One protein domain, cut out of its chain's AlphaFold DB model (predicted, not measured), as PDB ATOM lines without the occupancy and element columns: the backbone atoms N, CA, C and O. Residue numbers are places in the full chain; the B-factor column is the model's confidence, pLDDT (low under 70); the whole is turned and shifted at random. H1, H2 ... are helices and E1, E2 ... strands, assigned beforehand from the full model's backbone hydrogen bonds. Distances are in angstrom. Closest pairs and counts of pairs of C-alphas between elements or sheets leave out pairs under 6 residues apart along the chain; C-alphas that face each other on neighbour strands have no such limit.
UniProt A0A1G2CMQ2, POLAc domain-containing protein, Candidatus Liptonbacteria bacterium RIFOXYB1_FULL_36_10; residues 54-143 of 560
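What this domain is: This is residues 54 to 143 of the 560 residues of the protein "POLAc domain-containing protein" of Candidatus Liptonbacteria bacterium RIFOXYB1_FULL_36_10 (UniProt A0A1G2CMQ2). A small sheet of three parallel strands, E1 E2 E3, has the long helix H4 crossing one of its faces, and H2, which begins directly after E3, packs beside H4. H3 lies beyond H2 and H4 at one end of the longest axis; at the other end the unnamed residues 60 to 71 loop out past the sheet, and short H1 only grazes the sheet. The 90 printed residues hold four named helices and three named strands, in the order E1 E2 H1 E3 H2 H3 H4, of mixed class. The whole is compact, with a radius of gyration of the C-alphas of 12.7 A and spans of 34 by 26 by 22 A.

Where its parts are: E1, residues 56 to 59, begins at C-alpha 56 at (22.237, 8.718, -34.243) and is 9.6 A long. E2, residues 72 to 75, is 9.8 A long. H1 is residues 78 to 83, 8.8 A, and E3 is residues 90 to 92, 6.3 A. H2, residues 93 to 100, starts with C-alpha 93 at (30.625, -1.570, -32.446) and measures 10.6 A. H3, residues 109 to 117, also measures 10.6 A. H4, residues 125 to 141, measures 24.2 A and ends at C-alpha 141 at (34.725, -0.743, -48.229).

How they stand to each other: E1 and E2 are parallel at 32 degrees, with N 59 and O 74 within hydrogen-bond range at 2.8 A. E2, the inner strand, and E3 are parallel at 22 degrees, with N 91 and O 73 at 2.8 A. E2, H1 and E3 form a strand-helix-strand unit, two parallel neighbour strands with a helix between, whose crossover is right-handed. H1 grazes the sheet with residues 78 to 82; the closest C-alphas of H1 and E3 are those of Leu 78 and Asp 92, 5.8 A apart. H4 on one face of the sheet gives two layers, helix over strands, at a height over the sheet of 9.4 A. H4 is over E1 and only just over E2, where 3 of its C-alphas fall; it runs across the strands, only just, at 60.4 degrees to E1 on the local plane. The closest C-alphas of E1 and H4 are those of Leu 58 and Glu 125, 6.3 A apart. H2 is not on the sheet. H2 and H4 touch, closest at the C-alphas of Ala 96 and Thr 135, 6.2 A, at a shallow tilt of 27 degrees, the same way. H3 is close to H2 but not clearly touching, with the C-alphas of Phe 97 and Val 112 closest at 7.0 A. H3 is also close to H4 but not clearly touching, with the C-alphas of Leu 117 and Ala 131 closest at 7.7 A. In H1, H2, H3 and H4 every O i to N i+4 pair is within hydrogen-bond range.

The domain as a whole: The two C-alphas farthest apart are those of Glu 68 and Asp 103, 35.8 A. The printed part has no cut, and its long link is E1 to E2, 12 residues. The mean pLDDT of the printed part is 93.5, and no printed residue is under 70.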
ATOM      1  N   GLY A  54      22.378  13.560 -36.618       78.38
ATOM      2  CA  GLY A  54      21.147  13.893 -35.903       78.38
ATOM      3  C   GLY A  54      20.222  12.686 -35.710       78.38
ATOM      4  O   GLY A  54      19.462  12.641 -34.738       78.38
ATOM      5  N   GLU A  55      20.345  11.673 -36.575       87.06
ATOM      6  CA  GLU A  55      19.607  10.405 -36.514       87.06
ATOM      7  C   GLU A  55      20.315   9.322 -35.683       87.06
ATOM      8  O   GLU A  55      19.847   8.185 -35.608       87.06
ATOM      9  N   VAL A  56      21.446   9.650 -35.051       92.06
ATOM     10  CA  VAL A  56      22.237   8.718 -34.243       92.06
ATOM     11  C   VAL A  56      22.129   9.074 -32.766       92.06
ATOM     12  O   VAL A  56      22.204  10.235 -32.371       92.06
ATOM     13  N   GLU A  57      21.990   8.050 -31.935       93.81
ATOM     14  CA  GLU A  57      22.053   8.154 -30.485       93.81
ATOM     15  C   GLU A  57      23.194   7.275 -29.967       93.81
ATOM     16  O   GLU A  57      23.207   6.059 -30.166       93.81
ATOM     17  N   LEU A  58      24.179   7.899 -29.320       94.25
ATOM     18  CA  LEU A  58      25.342   7.208 -28.773       94.25
ATOM     19  C   LEU A  58      25.001   6.647 -27.387       94.25
ATOM     20  O   LEU A  58      24.516   7.364 -26.512       94.25
ATOM     21  N   ILE A  59      25.251   5.356 -27.188       95.00
ATOM     22  CA  ILE A  59      24.918   4.627 -25.964       95.00
ATOM     23  C   ILE A  59      26.209   4.261 -25.236       95.00
ATOM     24  O   ILE A  59      26.962   3.392 -25.677       95.00
ATOM     25  N   LEU A  60      26.459   4.941 -24.117       92.25
ATOM     26  CA  LEU A  60      27.521   4.596 -23.168       92.25
ATOM     27  C   LEU A  60      27.088   3.400 -22.301       92.25
ATOM     28  O   LEU A  60      25.897   3.205 -22.045       92.25
ATOM     29  N   ASN A  61      28.039   2.607 -21.807       88.38
ATOM     30  CA  ASN A  61      27.770   1.378 -21.057       88.38
ATOM     31  C   ASN A  61      27.105   1.655 -19.705       88.38
ATOM     32  O   ASN A  61      26.339   0.829 -19.208       88.38
ATOM     33  N   ASN A  62      27.372   2.810 -19.095       86.12
ATOM     34  CA  ASN A  62      26.755   3.206 -17.829       86.12
ATOM     35  C   ASN A  62      25.315   3.737 -17.975       86.12
ATOM     36  O   ASN A  62      24.625   3.869 -16.963       86.12
ATOM     37  N   ARG A  63      24.849   4.016 -19.200       87.56
ATOM     38  CA  ARG A  63      23.502   4.536 -19.461       87.56
ATOM     39  C   ARG A  63      22.440   3.455 -19.251       87.56
ATOM     40  O   ARG A  63      22.640   2.302 -19.645       87.56
ATOM     41  N   LYS A  64      21.322   3.840 -18.628       82.88
ATOM     42  CA  LYS A  64      20.184   2.952 -18.302       82.88
ATOM     43  C   LYS A  64      18.817   3.547 -18.642       82.88
ATOM     44  O   LYS A  64      17.815   2.846 -18.621       82.88
ATOM     45  N   ASP A  65      18.778   4.838 -18.923       86.12
ATOM     46  CA  ASP A  65      17.618   5.616 -19.318       86.12
ATOM     47  C   ASP A  65      17.572   5.726 -20.847       86.12
ATOM     48  O   ASP A  65      18.390   6.404 -21.479       86.12
ATOM     49  N   PHE A  66      16.621   5.017 -21.452       89.75
ATOM     50  CA  PHE A  66      16.452   4.963 -22.901       89.75
ATOM     51  C   PHE A  66      15.144   5.634 -23.297       89.75
ATOM     52  O   PHE A  66      14.075   5.268 -22.812       89.75
ATOM     53  N   GLU A  67      15.237   6.617 -24.186       83.56
ATOM     54  CA  GLU A  67      14.064   7.242 -24.782       83.56
ATOM     55  C   GLU A  67      13.546   6.386 -25.940       83.56
ATOM     56  O   GLU A  67      14.321   5.864 -26.749       83.56
ATOM     57  N   GLU A  68      12.225   6.280 -26.056       86.06
ATOM     58  CA  GLU A  68      11.596   5.661 -27.216       86.06
ATOM     59  C   GLU A  68      11.667   6.625 -28.403       86.06
ATOM     60  O   GLU A  68      10.953   7.623 -28.482       86.06
ATOM     61  N   ASN A  69      12.591   6.352 -29.321       88.00
ATOM     62  CA  ASN A  69      12.776   7.133 -30.535       88.00
ATOM     63  C   ASN A  69      13.391   6.259 -31.644       88.00
ATOM     64  O   ASN A  69      14.042   5.252 -31.368       88.00
ATOM     65  N   ASN A  70      13.245   6.690 -32.900       88.25
ATOM     66  CA  ASN A  70      13.695   5.935 -34.077       88.25
ATOM     67  C   ASN A  70      15.184   6.126 -34.432       88.25
ATOM     68  O   ASN A  70      15.618   5.672 -35.492       88.25
ATOM     69  N   LYS A  71      15.975   6.808 -33.591       92.69
ATOM     70  CA  LYS A  71      17.404   7.029 -33.854       92.69
ATOM     71  C   LYS A  71      18.183   5.727 -33.760       92.69
ATOM     72  O   LYS A  71      17.925   4.906 -32.875       92.69
ATOM     73  N   LEU A  72      19.196   5.590 -34.610       94.69
ATOM     74  CA  LEU A  72      20.141   4.480 -34.583       94.69
ATOM     75  C   LEU A  72      20.954   4.501 -33.288       94.69
ATOM     76  O   LEU A  72      21.730   5.427 -33.052       94.69
ATOM     77  N   LYS A  73      20.803   3.456 -32.475       96.25
ATOM     78  CA  LYS A  73      21.545   3.270 -31.228       96.25
ATOM     79  C   LYS A  73      22.928   2.716 -31.531       96.25
ATOM     80  O   LYS A  73      23.044   1.606 -32.045       96.25
ATOM     81  N   VAL A  74      23.970   3.468 -31.206       97.00
ATOM     82  CA  VAL A  74      25.364   3.100 -31.483       97.00
ATOM     83  C   VAL A  74      26.115   2.942 -30.169       97.00
ATOM     84  O   VAL A  74      26.200   3.886 -29.387       97.00
ATOM     85  N   GLY A  75      26.707   1.777 -29.934       96.62
ATOM     86  CA  GLY A  75      27.445   1.509 -28.700       96.62
ATOM     87  C   GLY A  75      28.157   0.164 -28.726       96.62
ATOM     88  O   GLY A  75      28.197  -0.508 -29.758       96.62
ATOM     89  N   PHE A  76      28.733  -0.216 -27.592       96.56
ATOM     90  CA  PHE A  76      29.266  -1.558 -27.368       96.56
ATOM     91  C   PHE A  76      28.280  -2.377 -26.535       96.56
ATOM     92  O   PHE A  76      27.536  -1.815 -25.735       96.56
ATOM     93  N   ASP A  77      28.292  -3.694 -26.735       94.19
ATOM     94  CA  ASP A  77      27.498  -4.666 -25.973       94.19
ATOM     95  C   ASP A  77      26.000  -4.314 -25.896       94.19
ATOM     96  O   ASP A  77      25.333  -4.410 -24.861       94.19
ATOM     97  N   LEU A  78      25.443  -3.880 -27.032       96.88
ATOM     98  CA  LEU A  78      24.071  -3.381 -27.102       96.88
ATOM     99  C   LEU A  78      23.049  -4.459 -26.753       96.88
ATOM    100  O   LEU A  78      21.962  -4.125 -26.297       96.88
ATOM    101  N   LYS A  79      23.380  -5.744 -26.911       96.94
ATOM    102  CA  LYS A  79      22.501  -6.854 -26.522       96.94
ATOM    103  C   LYS A  79      22.122  -6.786 -25.041       96.94
ATOM    104  O   LYS A  79      20.951  -6.981 -24.726       96.94
ATOM    105  N   GLU A  80      23.061  -6.477 -24.143       95.88
ATOM    106  CA  GLU A  80      22.745  -6.310 -22.718       95.88
ATOM    107  C   GLU A  80      21.830  -5.101 -22.499       95.88
ATOM    108  O   GLU A  80      20.873  -5.179 -21.733       95.88
ATOM    109  N   LYS A  81      22.027  -4.024 -23.266       95.75
ATOM    110  CA  LYS A  81      21.146  -2.848 -23.235       95.75
ATOM    111  C   LYS A  81      19.744  -3.139 -23.748       95.75
ATOM    112  O   LYS A  81      18.776  -2.630 -23.191       95.75
ATOM    113  N   VAL A  82      19.598  -4.011 -24.744       96.50
ATOM    114  CA  VAL A  82      18.278  -4.469 -25.202       96.50
ATOM    115  C   VAL A  82      17.535  -5.210 -24.091       96.50
ATOM    116  O   VAL A  82      16.334  -5.006 -23.931       96.50
ATOM    117  N   LYS A  83      18.227  -6.014 -23.274       95.19
ATOM    118  CA  LYS A  83      17.604  -6.663 -22.103       95.19
ATOM    119  C   LYS A  83      17.151  -5.657 -21.045       95.19
ATOM    120  O   LYS A  83      16.187  -5.924 -20.337       95.19
ATOM    121  N   GLU A  84      17.835  -4.516 -20.949       94.38
ATOM    122  CA  GLU A  84      17.476  -3.386 -20.080       94.38
ATOM    123  C   GLU A  84      16.372  -2.486 -20.680       94.38
ATOM    124  O   GLU A  84      15.923  -1.559 -20.014       94.38
ATOM    125  N   GLY A  85      15.904  -2.759 -21.906       93.38
ATOM    126  CA  GLY A  85      14.802  -2.034 -22.551       93.38
ATOM    127  C   GLY A  85      15.204  -1.107 -23.702       93.38
ATOM    128  O   GLY A  85      14.354  -0.374 -24.203       93.38
ATOM    129  N   LEU A  86      16.462  -1.125 -24.158       94.94
ATOM    130  CA  LEU A  86      16.890  -0.332 -25.315       94.94
ATOM    131  C   LEU A  86      16.176  -0.794 -26.597       94.94
ATOM    132  O   LEU A  86      16.373  -1.916 -27.076       94.94
ATOM    133  N   LEU A  87      15.403   0.106 -27.200       93.19
ATOM    134  CA  LEU A  87      14.729  -0.127 -28.476       93.19
ATOM    135  C   LEU A  87      15.637   0.230 -29.660       93.19
ATOM    136  O   LEU A  87      16.463   1.139 -29.585       93.19
ATOM    137  N   GLY A  88      15.509  -0.544 -30.738       88.81
ATOM    138  CA  GLY A  88      16.311  -0.392 -31.951       88.81
ATOM    139  C   GLY A  88      15.827   0.747 -32.852       88.81
ATOM    140  O   GLY A  88      14.791   1.349 -32.577       88.81
ATOM    141  N   PRO A  89      16.535   1.014 -33.964       93.88
ATOM    142  CA  PRO A  89      17.565   0.168 -34.582       93.88
ATOM    143  C   PRO A  89      18.940   0.229 -33.892       93.88
ATOM    144  O   PRO A  89      19.254   1.198 -33.210       93.88
ATOM    145  N   TYR A  90      19.775  -0.801 -34.089       96.38
ATOM    146  CA  TYR A  90      21.051  -0.985 -33.375       96.38
ATOM    147  C   TYR A  90      22.269  -0.980 -34.310       96.38
ATOM    148  O   TYR A  90      22.204  -1.478 -35.434       96.38
ATOM    149  N   PHE A  91      23.398  -0.490 -33.802       97.75
ATOM    150  CA  PHE A  91      24.728  -0.599 -34.390       97.75
ATOM    151  C   PHE A  91      25.732  -0.945 -33.283       97.75
ATOM    152  O   PHE A  91      26.241  -0.072 -32.576       97.75
ATOM    153  N   ASP A  92      26.012  -2.236 -33.119       98.31
ATOM    154  CA  ASP A  92      26.976  -2.708 -32.127       98.31
ATOM    155  C   ASP A  92      28.408  -2.637 -32.680       98.31
ATOM    156  O   ASP A  92      28.765  -3.310 -33.656       98.31
ATOM    157  N   LEU A  93      29.239  -1.808 -32.049       98.06
ATOM    158  CA  LEU A  93      30.625  -1.570 -32.446       98.06
ATOM    159  C   LEU A  93      31.508  -2.806 -32.246       98.06
ATOM    160  O   LEU A  93      32.379  -3.066 -33.078       98.06
ATOM    161  N   GLY A  94      31.283  -3.588 -31.189       97.50
ATOM    162  CA  GLY A  94      32.036  -4.817 -30.931       97.50
ATOM    163  C   GLY A  94      31.807  -5.842 -32.039       97.50
ATOM    164  O   GLY A  94      32.758  -6.400 -32.594       97.50
ATOM    165  N   VAL A  95      30.547  -6.014 -32.446       98.12
ATOM    166  CA  VAL A  95      30.171  -6.857 -33.587       98.12
ATOM    167  C   VAL A  95      30.731  -6.307 -34.902       98.12
ATOM    168  O   VAL A  95      31.223  -7.080 -35.728       98.12
ATOM    169  N   ALA A  96      30.721  -4.986 -35.100       98.25
ATOM    170  CA  ALA A  96      31.284  -4.363 -36.296       98.25
ATOM    171  C   ALA A  96      32.793  -4.639 -36.423       98.25
ATOM    172  O   ALA A  96      33.256  -5.101 -37.468       98.25
ATOM    173  N   PHE A  97      33.565  -4.432 -35.352       98.00
ATOM    174  CA  PHE A  97      34.998  -4.738 -35.328       98.00
ATOM    175  C   PHE A  97      35.286  -6.232 -35.487       98.00
ATOM    176  O   PHE A  97      36.236  -6.598 -36.186       98.00
ATOM    177  N   TRP A  98      34.461  -7.101 -34.901       97.69
ATOM    178  CA  TRP A  98      34.557  -8.543 -35.120       97.69
ATOM    179  C   TRP A  98      34.366  -8.920 -36.583       97.69
ATOM    180  O   TRP A  98      35.146  -9.707 -37.116       97.69
ATOM    181  N   LEU A  99      33.401  -8.315 -37.273       97.31
ATOM    182  CA  LEU A  99      33.171  -8.609 -38.681       97.31
ATOM    183  C   LEU A  99      34.338  -8.141 -39.573       97.31
ATOM    184  O   LEU A  99      34.642  -8.785 -40.577       97.31
ATOM    185  N   LEU A 100      35.036  -7.064 -39.190       96.38
ATOM    186  CA  LEU A 100      36.255  -6.588 -39.866       96.38
ATOM    187  C   LEU A 100      37.480  -7.496 -39.630       96.38
ATOM    188  O   LEU A 100      38.386  -7.559 -40.476       96.38
ATOM    189  N   ASP A 101      37.553  -8.172 -38.479       94.56
ATOM    190  CA  ASP A 101      38.657  -9.069 -38.128       94.56
ATOM    191  C   ASP A 101      38.256 -10.154 -37.116       94.56
ATOM    192  O   ASP A 101      38.553 -10.078 -35.921       94.56
ATOM    193  N   SER A 102      37.617 -11.213 -37.605       93.94
ATOM    194  CA  SER A 102      37.017 -12.261 -36.770       93.94
ATOM    195  C   SER A 102      38.026 -13.199 -36.082       93.94
ATOM    196  O   SER A 102      37.633 -14.056 -35.296       93.94
ATOM    197  N   ASP A 103      39.323 -13.066 -36.385       89.94
ATOM    198  CA  ASP A 103      40.410 -13.832 -35.755       89.94
ATOM    199  C   ASP A 103      41.137 -13.031 -34.648       89.94
ATOM    200  O   ASP A 103      42.087 -13.535 -34.049       89.94
ATOM    201  N   ALA A 104      40.717 -11.792 -34.356       90.19
ATOM    202  CA  ALA A 104      41.338 -10.975 -33.310       90.19
ATOM    203  C   ALA A 104      41.123 -11.544 -31.893       90.19
ATOM    204  O   ALA A 104      41.979 -11.361 -31.027       90.19
ATOM    205  N   GLY A 105      40.005 -12.245 -31.665       87.62
ATOM    206  CA  GLY A 105      39.714 -12.986 -30.430       87.62
ATOM    207  C   GLY A 105      39.365 -12.132 -29.205       87.62
ATOM    208  O   GLY A 105      39.045 -12.689 -28.161       87.62
ATOM    209  N   ASN A 106      39.420 -10.805 -29.319       91.88
ATOM    210  CA  ASN A 106      39.001  -9.849 -28.299       91.88
ATOM    211  C   ASN A 106      38.420  -8.610 -29.000       91.88
ATOM    212  O   ASN A 106      39.036  -8.089 -29.934       91.88
ATOM    213  N   TYR A 107      37.243  -8.168 -28.559       94.88
ATOM    214  CA  TYR A 107      36.508  -7.036 -29.132       94.88
ATOM    215  C   TYR A 107      36.084  -6.007 -28.085       94.88
ATOM    216  O   TYR A 107      35.262  -5.142 -28.379       94.88
ATOM    217  N   GLU A 108      36.680  -6.077 -26.895       94.38
ATOM    218  CA  GLU A 108      36.503  -5.065 -25.862       94.38
ATOM    219  C   GLU A 108      36.996  -3.696 -26.355       94.38
ATOM    220  O   GLU A 108      37.980  -3.637 -27.113       94.38
ATOM    221  N   PRO A 109      36.369  -2.590 -25.909       95.00
ATOM    222  CA  PRO A 109      36.686  -1.243 -26.379       95.00
ATOM    223  C   PRO A 109      38.185  -0.909 -26.337       95.00
ATOM    224  O   PRO A 109      38.751  -0.482 -27.346       95.00
ATOM    225  N   ASP A 110      38.868  -1.205 -25.225       94.56
ATOM    226  CA  ASP A 110      40.315  -0.985 -25.070       94.56
ATOM    227  C   ASP A 110      41.139  -1.669 -26.164       94.56
ATOM    228  O   ASP A 110      42.081  -1.097 -26.730       94.56
ATOM    229  N   TYR A 111      40.787  -2.916 -26.479       94.56
ATOM    230  CA  TYR A 111      41.515  -3.711 -27.451       94.56
ATOM    231  C   TYR A 111      41.282  -3.189 -28.870       94.56
ATOM    232  O   TYR A 111      42.244  -3.008 -29.625       94.56
ATOM    233  N   VAL A 112      40.026  -2.918 -29.245       95.00
ATOM    234  CA  VAL A 112      39.701  -2.484 -30.611       95.00
ATOM    235  C   VAL A 112      40.202  -1.068 -30.892       95.00
ATOM    236  O   VAL A 112      40.753  -0.829 -31.968       95.00
ATOM    237  N   PHE A 113      40.147  -0.154 -29.921       95.12
ATOM    238  CA  PHE A 113      40.713   1.189 -30.072       95.12
ATOM    239  C   PHE A 113      42.218   1.133 -30.306       95.12
ATOM    240  O   PHE A 113      42.735   1.724 -31.260       95.12
ATOM    241  N   LYS A 114      42.933   0.332 -29.514       94.88
ATOM    242  CA  LYS A 114      44.377   0.174 -29.679       94.88
ATOM    243  C   LYS A 114      44.734  -0.516 -30.995       94.88
ATOM    244  O   LYS A 114      45.684  -0.116 -31.675       94.88
ATOM    245  N   ARG A 115      43.992  -1.560 -31.376       93.75
ATOM    246  CA  ARG A 115      44.266  -2.357 -32.579       93.75
ATOM    247  C   ARG A 115      43.949  -1.593 -33.861       93.75
ATOM    248  O   ARG A 115      44.817  -1.540 -34.738       93.75
ATOM    249  N   PHE A 116      42.745  -1.036 -33.968       93.19
ATOM    250  CA  PHE A 116      42.205  -0.468 -35.205       93.19
ATOM    251  C   PHE A 116      42.394   1.045 -35.299       93.19
ATOM    252  O   PHE A 116      42.811   1.524 -36.348       93.19
ATOM    253  N   LEU A 117      42.155   1.778 -34.208       92.88
ATOM    254  CA  LEU A 117      42.211   3.248 -34.191       92.88
ATOM    255  C   LEU A 117      43.569   3.801 -33.727       92.88
ATOM    256  O   LEU A 117      43.817   4.994 -33.855       92.88
ATOM    257  N   LYS A 118      44.462   2.943 -33.210       94.00
ATOM    258  CA  LYS A 118      45.773   3.316 -32.638       94.00
ATOM    259  C   LYS A 118      45.663   4.342 -31.504       94.00
ATOM    260  O   LYS A 118      46.558   5.162 -31.315       94.00
ATOM    261  N   LYS A 119      44.579   4.262 -30.734       92.50
ATOM    262  CA  LYS A 119      44.266   5.150 -29.608       92.50
ATOM    263  C   LYS A 119      43.987   4.342 -28.346       92.50
ATOM    264  O   LYS A 119      43.696   3.151 -28.423       92.50
ATOM    265  N   ASN A 120      44.083   4.999 -27.196       93.00
ATOM    266  CA  ASN A 120      43.544   4.448 -25.958       93.00
ATOM    267  C   ASN A 120      42.034   4.679 -25.935       93.00
ATOM    268  O   ASN A 120      41.548   5.672 -26.479       93.00
ATOM    269  N   TRP A 121      41.310   3.750 -25.329       93.56
ATOM    270  CA  TRP A 121      39.884   3.905 -25.118       93.56
ATOM    271  C   TRP A 121      39.626   4.809 -23.912       93.56
ATOM    272  O   TRP A 121      40.272   4.699 -22.874       93.56
ATOM    273  N   GLU A 122      38.655   5.697 -24.077       91.81
ATOM    274  CA  GLU A 122      37.990   6.408 -22.991       91.81
ATOM    275  C   GLU A 122      36.494   6.365 -23.294       91.81
ATOM    276  O   GLU A 122      36.083   6.621 -24.429       91.81
ATOM    277  N   GLU A 123      35.674   6.054 -22.299       90.50
ATOM    278  CA  GLU A 123      34.230   5.957 -22.480       90.50
ATOM    279  C   GLU A 123      33.599   7.352 -22.594       90.50
ATOM    280  O   GLU A 123      33.225   7.980 -21.606       90.50
ATOM    281  N   ARG A 124      33.551   7.875 -23.824       92.62
ATOM    282  CA  ARG A 124      32.994   9.189 -24.168       92.62
ATOM    283  C   ARG A 124      32.343   9.151 -25.545       92.62
ATOM    284  O   ARG A 124      32.795   8.428 -26.435       92.62
ATOM    285  N   GLU A 125      31.346  10.004 -25.750       90.06
ATOM    286  CA  GLU A 125      30.601  10.107 -27.011       90.06
ATOM    287  C   GLU A 125      31.502  10.311 -28.235       90.06
ATOM    288  O   GLU A 125      31.355   9.609 -29.233       90.06
ATOM    289  N   ASN A 126      32.499  11.199 -28.155       90.62
ATOM    290  CA  ASN A 126      33.418  11.433 -29.276       90.62
ATOM    291  C   ASN A 126      34.150  10.161 -29.729       90.62
ATOM    292  O   ASN A 126      34.338   9.961 -30.929       90.62
ATOM    293  N   ASN A 127      34.527   9.285 -28.795       93.19
ATOM    294  CA  ASN A 127      35.194   8.031 -29.127       93.19
ATOM    295  C   ASN A 127      34.218   7.048 -29.787       93.19
ATOM    296  O   ASN A 127      34.560   6.450 -30.807       93.19
ATOM    297  N   LEU A 128      32.986   6.922 -29.275       94.06
ATOM    298  CA  LEU A 128      31.943   6.118 -29.929       94.06
ATOM    299  C   LEU A 128      31.654   6.611 -31.351       94.06
ATOM    300  O   LEU A 128      31.584   5.807 -32.280       94.06
ATOM    301  N   LYS A 129      31.556   7.930 -31.536       93.56
ATOM    302  CA  LYS A 129      31.361   8.570 -32.840       93.56
ATOM    303  C   LYS A 129      32.502   8.254 -33.807       93.56
ATOM    304  O   LYS A 129      32.247   7.889 -34.953       93.56
ATOM    305  N   GLU A 130      33.753   8.350 -33.358       92.94
ATOM    306  CA  GLU A 130      34.919   7.998 -34.176       92.94
ATOM    307  C   GLU A 130      34.903   6.515 -34.576       92.94
ATOM    308  O   GLU A 130      35.078   6.185 -35.752       92.94
ATOM    309  N   ALA A 131      34.643   5.619 -33.620       95.88
ATOM    310  CA  ALA A 131      34.549   4.186 -33.880       95.88
ATOM    311  C   ALA A 131      33.414   3.854 -34.858       95.88
ATOM    312  O   ALA A 131      33.600   3.033 -35.756       95.88
ATOM    313  N   PHE A 132      32.266   4.513 -34.733       96.25
ATOM    314  CA  PHE A 132      31.134   4.364 -35.643       96.25
ATOM    315  C   PHE A 132      31.474   4.786 -37.069       96.25
ATOM    316  O   PHE A 132      31.282   4.010 -38.003       96.25
ATOM    317  N   ILE A 133      32.048   5.978 -37.240       94.50
ATOM    318  CA  ILE A 133      32.462   6.482 -38.554       94.50
ATOM    319  C   ILE A 133      33.480   5.529 -39.194       94.50
ATOM    320  O   ILE A 133      33.336   5.149 -40.359       94.50
ATOM    321  N   PHE A 134      34.486   5.097 -38.425       95.88
ATOM    322  CA  PHE A 134      35.493   4.152 -38.897       95.88
ATOM    323  C   PHE A 134      34.869   2.819 -39.322       95.88
ATOM    324  O   PHE A 134      35.090   2.359 -40.443       95.88
ATOM    325  N   THR A 135      34.086   2.196 -38.440       97.38
ATOM    326  CA  THR A 135      33.513   0.868 -38.688       97.38
ATOM    327  C   THR A 135      32.513   0.893 -39.833       97.38
ATOM    328  O   THR A 135      32.612   0.041 -40.711       97.38
ATOM    329  N   LYS A 136      31.624   1.889 -39.909       95.75
ATOM    330  CA  LYS A 136      30.678   2.046 -41.024       95.75
ATOM    331  C   LYS A 136      31.406   2.138 -42.370       95.75
ATOM    332  O   LYS A 136      31.089   1.382 -43.289       95.75
ATOM    333  N   ARG A 137      32.450   2.972 -42.458       95.38
ATOM    334  CA  ARG A 137      33.274   3.108 -43.672       95.38
ATOM    335  C   ARG A 137      33.982   1.806 -44.041       95.38
ATOM    336  O   ARG A 137      33.974   1.400 -45.202       95.38
ATOM    337  N   GLU A 138      34.624   1.147 -43.078       96.69
ATOM    338  CA  GLU A 138      35.363  -0.085 -43.361       96.69
ATOM    339  C   GLU A 138      34.423  -1.255 -43.692       96.69
ATOM    340  O   GLU A 138      34.769  -2.071 -44.547       96.69
ATOM    341  N   LEU A 139      33.229  -1.332 -43.099       97.44
ATOM    342  CA  LEU A 139      32.217  -2.329 -43.460       97.44
ATOM    343  C   LEU A 139      31.769  -2.161 -44.916       97.44
ATOM    344  O   LEU A 139      31.711  -3.146 -45.651       97.44
ATOM    345  N   GLU A 140      31.520  -0.930 -45.366       95.75
ATOM    346  CA  GLU A 140      31.170  -0.637 -46.761       95.75
ATOM    347  C   GLU A 140      32.312  -0.976 -47.720       95.75
ATOM    348  O   GLU A 140      32.137  -1.764 -48.653       95.75
ATOM    349  N   LYS A 141      33.518  -0.476 -47.434       95.88
ATOM    350  CA  LYS A 141      34.725  -0.743 -48.229       95.88
ATOM    351  C   LYS A 141      35.018  -2.237 -48.373       95.88
ATOM    352  O   LYS A 141      35.469  -2.686 -49.427       95.88
ATOM    353  N   ASN A 142      34.763  -3.024 -47.327       95.25
ATOM    354  CA  ASN A 142      34.988  -4.467 -47.337       95.25
ATOM    355  C   ASN A 142      33.779  -5.283 -47.823       95.25
ATOM    356  O   ASN A 142      33.891  -6.507 -47.870       95.25
ATOM    357  N   LYS A 143      32.678  -4.642 -48.242       96.38
ATOM    358  CA  LYS A 143      31.422  -5.294 -48.667       96.38
ATOM    359  C   LYS A 143      30.797  -6.178 -47.577       96.38
ATOM    360  O   LYS A 143      30.245  -7.233 -47.862       96.38
TER     361      LYS A 143